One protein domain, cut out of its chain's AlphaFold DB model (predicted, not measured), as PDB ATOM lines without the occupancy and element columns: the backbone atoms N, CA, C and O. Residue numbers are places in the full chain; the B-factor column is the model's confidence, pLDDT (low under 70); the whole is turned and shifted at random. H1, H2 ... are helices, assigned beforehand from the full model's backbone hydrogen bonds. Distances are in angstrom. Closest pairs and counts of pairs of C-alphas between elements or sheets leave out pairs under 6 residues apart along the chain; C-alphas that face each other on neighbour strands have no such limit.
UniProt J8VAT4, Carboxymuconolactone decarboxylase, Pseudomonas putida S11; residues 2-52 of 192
ATOM      1  N   SER A   2     -21.161 -23.600  26.408       60.44
ATOM      2  CA  SER A   2     -20.616 -22.610  25.452       60.44
ATOM      3  C   SER A   2     -19.907 -21.426  26.132       60.44
ATOM      4  O   SER A   2     -18.804 -21.060  25.740       60.44
ATOM      5  N   ASN A   3     -20.494 -20.875  27.203       79.00
ATOM      6  CA  ASN A   3     -19.996 -19.638  27.822       79.00
ATOM      7  C   ASN A   3     -18.547 -19.721  28.353       79.00
ATOM      8  O   ASN A   3     -17.741 -18.860  28.038       79.00
ATOM      9  N   GLU A   4     -18.169 -20.781  29.077       88.12
ATOM     10  CA  GLU A   4     -16.804 -20.931  29.628       88.12
ATOM     11  C   GLU A   4     -15.728 -20.997  28.527       88.12
ATOM     12  O   GLU A   4     -14.672 -20.368  28.622       88.12
ATOM     13  N   LYS A   5     -16.002 -21.732  27.440       88.69
ATOM     14  CA  LYS A   5     -15.100 -21.787  26.283       88.69
ATOM     15  C   LYS A   5     -15.031 -20.443  25.566       88.69
ATOM     16  O   LYS A   5     -13.948 -20.061  25.132       88.69
ATOM     17  N   TYR A   6     -16.150 -19.730  25.453       91.06
ATOM     18  CA  TYR A   6     -16.180 -18.388  24.880       91.06
ATOM     19  C   TYR A   6     -15.373 -17.396  25.733       91.06
ATOM     20  O   TYR A   6     -14.525 -16.698  25.191       91.06
ATOM     21  N   GLU A   7     -15.540 -17.390  27.059       92.69
ATOM     22  CA  GLU A   7     -14.789 -16.537  27.995       92.69
ATOM     23  C   GLU A   7     -13.280 -16.822  27.953       92.69
ATOM     24  O   GLU A   7     -12.477 -15.907  27.748       92.69
ATOM     25  N   LYS A   8     -12.876 -18.097  28.056       93.06
ATOM     26  CA  LYS A   8     -11.473 -18.516  27.903       93.06
ATOM     27  C   LYS A   8     -10.922 -18.141  26.525       93.06
ATOM     28  O   LYS A   8      -9.781 -17.696  26.398       93.06
ATOM     29  N   GLY A   9     -11.734 -18.310  25.485       93.44
ATOM     30  CA  GLY A   9     -11.388 -17.934  24.122       93.44
ATOM     31  C   GLY A   9     -11.184 -16.438  23.964       93.44
ATOM     32  O   GLY A   9     -10.199 -16.027  23.361       93.44
ATOM     33  N   LEU A  10     -12.048 -15.625  24.567       93.81
ATOM     34  CA  LEU A  10     -11.953 -14.173  24.558       93.81
ATOM     35  C   LEU A  10     -10.675 -13.696  25.259       93.81
ATOM     36  O   LEU A  10      -9.960 -12.865  24.706       93.81
ATOM     37  N   GLN A  11     -10.326 -14.280  26.411       94.44
ATOM     38  CA  GLN A  11      -9.075 -13.985  27.124       94.44
ATOM     39  C   GLN A  11      -7.837 -14.254  26.252       94.44
ATOM     40  O   GLN A  11      -7.008 -13.361  26.062       94.44
ATOM     41  N   ILE A  12      -7.728 -15.454  25.665       94.06
ATOM     42  CA  ILE A  12      -6.585 -15.819  24.811       94.06
ATOM     43  C   ILE A  12      -6.576 -14.963  23.533       94.06
ATOM     44  O   ILE A  12      -5.527 -14.463  23.128       94.06
ATOM     45  N   ARG A  13      -7.738 -14.740  22.910       94.00
ATOM     46  CA  ARG A  13      -7.882 -13.896  21.716       94.00
ATOM     47  C   ARG A  13      -7.398 -12.471  21.984       94.00
ATOM     48  O   ARG A  13      -6.659 -11.931  21.165       94.00
ATOM     49  N   THR A  14      -7.754 -11.887  23.127       94.06
ATOM     50  CA  THR A  14      -7.296 -10.556  23.555       94.06
ATOM     51  C   THR A  14      -5.795 -10.532  23.829       94.06
ATOM     52  O   THR A  14      -5.111  -9.641  23.327       94.06
ATOM     53  N   GLN A  15      -5.252 -11.535  24.527       92.94
ATOM     54  CA  GLN A  15      -3.809 -11.656  24.774       92.94
ATOM     55  C   GLN A  15      -3.001 -11.698  23.466       92.94
ATOM     56  O   GLN A  15      -1.987 -11.010  23.335       92.94
ATOM     57  N   VAL A  16      -3.448 -12.489  22.484       92.38
ATOM     58  CA  VAL A  16      -2.715 -12.673  21.224       92.38
ATOM     59  C   VAL A  16      -2.965 -11.523  20.244       92.38
ATOM     60  O   VAL A  16      -2.011 -10.981  19.690       92.38
ATOM     61  N   LEU A  17      -4.213 -11.112  20.005       92.31
ATOM     62  CA  LEU A  17      -4.550 -10.125  18.966       92.31
ATOM     63  C   LEU A  17      -4.475  -8.664  19.438       92.31
ATOM     64  O   LEU A  17      -4.261  -7.777  18.605       92.31
ATOM     65  N   GLY A  18      -4.536  -8.426  20.749       91.38
ATOM     66  CA  GLY A  18      -4.593  -7.103  21.366       91.38
ATOM     67  C   GLY A  18      -6.032  -6.631  21.596       91.38
ATOM     68  O   GLY A  18      -6.911  -6.838  20.758       91.38
ATOM     69  N   GLU A  19      -6.254  -5.977  22.733       90.50
ATOM     70  CA  GLU A  19      -7.572  -5.537  23.205       90.50
ATOM     71  C   GLU A  19      -8.302  -4.628  22.202       90.50
ATOM     72  O   GLU A  19      -9.429  -4.935  21.816       90.50
ATOM     73  N   ASP A  20      -7.637  -3.596  21.673       88.50
ATOM     74  CA  ASP A  20      -8.201  -2.674  20.670       88.50
ATOM     75  C   ASP A  20      -8.735  -3.370  19.408       88.50
ATOM     76  O   ASP A  20      -9.672  -2.885  18.764       88.50
ATOM     77  N   TYR A  21      -8.118  -4.488  19.013       88.31
ATOM     78  CA  TYR A  21      -8.557  -5.261  17.854       88.31
ATOM     79  C   TYR A  21      -9.790  -6.100  18.198       88.31
ATOM     80  O   TYR A  21     -10.760  -6.113  17.438       88.31
ATOM     81  N   VAL A  22      -9.778  -6.775  19.350       89.06
ATOM     82  CA  VAL A  22     -10.890  -7.628  19.791       89.06
ATOM     83  C   VAL A  22     -12.130  -6.796  20.107       89.06
ATOM     84  O   VAL A  22     -13.200  -7.105  19.586       89.06
ATOM     85  N   ASN A  23     -11.986  -5.695  20.847       90.00
ATOM     86  CA  ASN A  23     -13.089  -4.787  21.168       90.00
ATOM     87  C   ASN A  23     -13.739  -4.232  19.895       90.00
ATOM     88  O   ASN A  23     -14.957  -4.308  19.746       90.00
ATOM     89  N   ARG A  24     -12.940  -3.782  18.918       89.81
ATOM     90  CA  ARG A  24     -13.438  -3.340  17.604       89.81
ATOM     91  C   ARG A  24     -14.138  -4.462  16.833       89.81
ATOM     92  O   ARG A  24     -15.169  -4.226  16.214       89.81
ATOM     93  N   SER A  25     -13.595  -5.680  16.874       86.50
ATOM     94  CA  SER A  25     -14.183  -6.846  16.205       86.50
ATOM     95  C   SER A  25     -15.510  -7.301  16.820       86.50
ATOM     96  O   SER A  25     -16.270  -7.972  16.128       86.50
ATOM     97  N   ILE A  26     -15.769  -6.978  18.091       86.44
ATOM     98  CA  ILE A  26     -17.038  -7.257  18.779       86.44
ATOM     99  C   ILE A  26     -18.025  -6.104  18.566       86.44
ATOM    100  O   ILE A  26     -19.183  -6.347  18.255       86.44
ATOM    101  N   GLN A  27     -17.573  -4.850  18.672       89.25
ATOM    102  CA  GLN A  27     -18.409  -3.658  18.461       89.25
ATOM    103  C   GLN A  27     -18.937  -3.541  17.026       89.25
ATOM    104  O   GLN A  27     -20.061  -3.093  16.824       89.25
ATOM    105  N   ASN A  28     -18.144  -3.962  16.037       89.88
ATOM    106  CA  ASN A  28     -18.537  -3.959  14.629       89.88
ATOM    107  C   ASN A  28     -19.289  -5.237  14.202       89.88
ATOM    108  O   ASN A  28     -19.537  -5.405  13.010       89.88
ATOM    109  N   ALA A  29     -19.594  -6.158  15.124       88.50
ATOM    110  CA  ALA A  29     -20.308  -7.387  14.795       88.50
ATOM    111  C   ALA A  29     -21.815  -7.120  14.658       88.50
ATOM    112  O   ALA A  29     -22.495  -6.796  15.630       88.50
ATOM    113  N   ASP A  30     -22.327  -7.286  13.443       91.88
ATOM    114  CA  ASP A  30     -23.754  -7.296  13.120       91.88
ATOM    115  C   ASP A  30     -24.346  -8.717  13.216       91.88
ATOM    116  O   ASP A  30     -23.628  -9.696  13.430       91.88
ATOM    117  N   ASP A  31     -25.661  -8.856  13.027       93.50
ATOM    118  CA  ASP A  31     -26.348 -10.158  13.079       93.50
ATOM    119  C   ASP A  31     -25.811 -11.175  12.050       93.50
ATOM    120  O   ASP A  31     -25.934 -12.384  12.248       93.50
ATOM    121  N   PHE A  32     -25.181 -10.707  10.966       92.25
ATOM    122  CA  PHE A  32     -24.573 -11.554   9.940       92.25
ATOM    123  C   PHE A  32     -23.200 -12.098  10.366       92.25
ATOM    124  O   PHE A  32     -22.896 -13.275  10.162       92.25
ATOM    125  N   THR A  33     -22.357 -11.260  10.973       91.81
ATOM    126  CA  THR A  33     -20.977 -11.606  11.355       91.81
ATOM    127  C   THR A  33     -20.847 -12.141  12.778       91.81
ATOM    128  O   THR A  33     -19.895 -12.870  13.069       91.81
ATOM    129  N   LYS A  34     -21.795 -11.847  13.670       91.62
ATOM    130  CA  LYS A  34     -21.775 -12.286  15.071       91.62
ATOM    131  C   LYS A  34     -21.659 -13.812  15.251       91.62
ATOM    132  O   LYS A  34     -20.769 -14.214  16.004       91.62
ATOM    133  N   PRO A  35     -22.400 -14.682  14.530       93.19
ATOM    134  CA  PRO A  35     -22.230 -16.135  14.656       93.19
ATOM    135  C   PRO A  35     -20.818 -16.618  14.278       93.19
ATOM    136  O   PRO A  35     -20.295 -17.560  14.873       93.19
ATOM    137  N   LEU A  36     -20.160 -15.947  13.322       91.38
ATOM    138  CA  LEU A  36     -18.766 -16.222  12.965       91.38
ATOM    139  C   LEU A  36     -17.804 -15.777  14.079       91.38
ATOM    140  O   LEU A  36     -16.862 -16.504  14.396       91.38
ATOM    141  N   GLN A  37     -18.038 -14.614  14.696       91.06
ATOM    142  CA  GLN A  37     -17.233 -14.130  15.824       91.06
ATOM    143  C   GLN A  37     -17.341 -15.047  17.047       91.06
ATOM    144  O   GLN A  37     -16.327 -15.325  17.693       91.06
ATOM    145  N   GLU A  38     -18.540 -15.552  17.335       91.69
ATOM    146  CA  GLU A  38     -18.800 -16.534  18.392       91.69
ATOM    147  C   GLU A  38     -18.078 -17.856  18.102       91.69
ATOM    148  O   GLU A  38     -17.276 -18.303  18.926       91.69
ATOM    149  N   LEU A  39     -18.244 -18.417  16.896       93.56
ATOM    150  CA  LEU A  39     -17.567 -19.644  16.456       93.56
ATOM    151  C   LEU A  39     -16.037 -19.539  16.560       93.56
ATOM    152  O   LEU A  39     -15.385 -20.431  17.109       93.56
ATOM    153  N   VAL A  40     -15.448 -18.451  16.051       92.56
ATOM    154  CA  VAL A  40     -13.995 -18.222  16.107       92.56
ATOM    155  C   VAL A  40     -13.525 -18.090  17.556       92.56
ATOM    156  O   VAL A  40     -12.515 -18.692  17.926       92.56
ATOM    157  N   THR A  41     -14.248 -17.348  18.395       93.38
ATOM    158  CA  THR A  41     -13.866 -17.147  19.800       93.38
ATOM    159  C   THR A  41     -13.953 -18.452  20.594       93.38
ATOM    160  O   THR A  41     -12.977 -18.824  21.246       93.38
ATOM    161  N   GLU A  42     -15.044 -19.214  20.478       93.31
ATOM    162  CA  GLU A  42     -15.214 -20.468  21.219       93.31
ATOM    163  C   GLU A  42     -14.280 -21.586  20.714       93.31
ATOM    164  O   GLU A  42     -13.560 -22.206  21.501       93.31
ATOM    165  N   TYR A  43     -14.252 -21.854  19.402       92.81
ATOM    166  CA  TYR A  43     -13.567 -23.036  18.862       92.81
ATOM    167  C   TYR A  43     -12.100 -22.800  18.515       92.81
ATOM    168  O   TYR A  43     -11.263 -23.644  18.849       92.81
ATOM    169  N   CYS A  44     -11.749 -21.679  17.875       93.06
ATOM    170  CA  CYS A  44     -10.341 -21.399  17.598       93.06
ATOM    171  C   CYS A  44      -9.626 -21.081  18.912       93.06
ATOM    172  O   CYS A  44      -8.718 -21.809  19.317       93.06
ATOM    173  N   TRP A  45     -10.070 -20.040  19.616       94.25
ATOM    174  CA  TRP A  45      -9.351 -19.544  20.786       94.25
ATOM    175  C   TRP A  45      -9.626 -20.369  22.049       94.25
ATOM    176  O   TRP A  45      -8.685 -20.873  22.662       94.25
ATOM    177  N   GLY A  46     -10.897 -20.575  22.406       92.62
ATOM    178  CA  GLY A  46     -11.283 -21.270  23.639       92.62
ATOM    179  C   GLY A  46     -10.903 -22.748  23.656       92.62
ATOM    180  O   GLY A  46     -10.363 -23.247  24.648       92.62
ATOM    181  N   HIS A  47     -11.144 -23.443  22.541       92.38
ATOM    182  CA  HIS A  47     -10.861 -24.867  22.408       92.38
ATOM    183  C   HIS A  47      -9.458 -25.161  21.856       92.38
ATOM    184  O   HIS A  47      -8.651 -25.750  22.567       92.38
ATOM    185  N   VAL A  48      -9.126 -24.800  20.609       94.31
ATOM    186  CA  VAL A  48      -7.876 -25.279  19.976       94.31
ATOM    187  C   VAL A  48      -6.624 -24.609  20.547       94.31
ATOM    188  O   VAL A  48      -5.660 -25.312  20.863       94.31
ATOM    189  N   TRP A  49      -6.622 -23.282  20.702       94.56
ATOM    190  CA  TRP A  49      -5.496 -22.552  21.304       94.56
ATOM    191  C   TRP A  49      -5.426 -22.739  22.823       94.56
ATOM    192  O   TRP A  49      -4.330 -22.827  23.365       94.56
ATOM    193  N   GLY A  50      -6.574 -22.876  23.491       90.75
ATOM    194  CA  GLY A  50      -6.679 -23.132  24.929       90.75
ATOM    195  C   GLY A  50      -6.308 -24.546  25.397       90.75
ATOM    196  O   GLY A  50      -6.461 -24.833  26.587       90.75
ATOM    197  N   ARG A  51      -5.856 -25.436  24.502       93.56
ATOM    198  CA  ARG A  51      -5.363 -26.782  24.846       93.56
ATOM    199  C   ARG A  51      -3.929 -26.755  25.368       93.56
ATOM    200  O   ARG A  51      -3.092 -25.976  24.915       93.56
ATOM    201  N   GLU A  52      -3.627 -27.705  26.236       90.75
ATOM    202  CA  GLU A  52      -2.263 -28.008  26.670       90.75
ATOM    203  C   GLU A  52      -1.434 -28.661  25.543       90.75
ATOM    204  O   GLU A  52      -1.940 -28.954  24.453       90.75
TER     205      GLU A  52
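This is residues 2 to 52 of the 192 residues of the protein "Carboxymuconolactone decarboxylase" of Pseudomonas putida S11 (UniProt J8VAT4). Two long helices, H1 and H3, cross nearly at a right angle and face to face, and the shorter helix H2 closes a loose triangle with them, meeting each over only a few residues. H2 spans from the last part of H1 to the start of H3, and the middle of the triangle is open. The printed part has 51 residues with three named helices, H1, H2 and H3 in that order, and no named strand; the class is all helix. It is compact, with a radius of gyration of the C-alphas of 10.3 A, and spans 32 by 21 by 14 A.

H1, residues 2 to 17, and H3, residues 34 to 49, touch about perpendicular at 79 degrees; their closest C-alphas, of Gly 9 and Gly 46, are 3.4 A apart. H2, residues 19 to 27, and H1 only just touch, only at the corner by their tight link, with residues 13 to 14 of H1 alone; the closest C-alphas, of Thr 14 and Val 22, are 6.0 A apart. H2 and H3 form a helical hairpin and only just touch, with residues 34 to 37 of H3 alone; the closest C-alphas, of Ile 26 and Gln 37, are 7.5 A apart. They run opposite ways at a steep tilt of 37 degrees, only just steep. Every O i to N i+4 pair is within hydrogen-bond range in H1 and H2, and 9 of 12 in H3.

H1 begins at C-alpha 2 (-20.616, -22.610, 25.452) and is 21.4 A long. H2 is 12.0 A long. H3, 20.2 A long, ends at C-alpha 49 (-5.496, -22.552, 21.304).

The outline is only just elongated; the farthest C-alphas, of Asp 31 and Glu 52, are 32.9 A apart. The printed part has no cut, and the link from H2 to H3 is short. Mean pLDDT of the printed part is 90.8; residue 2 is under 70.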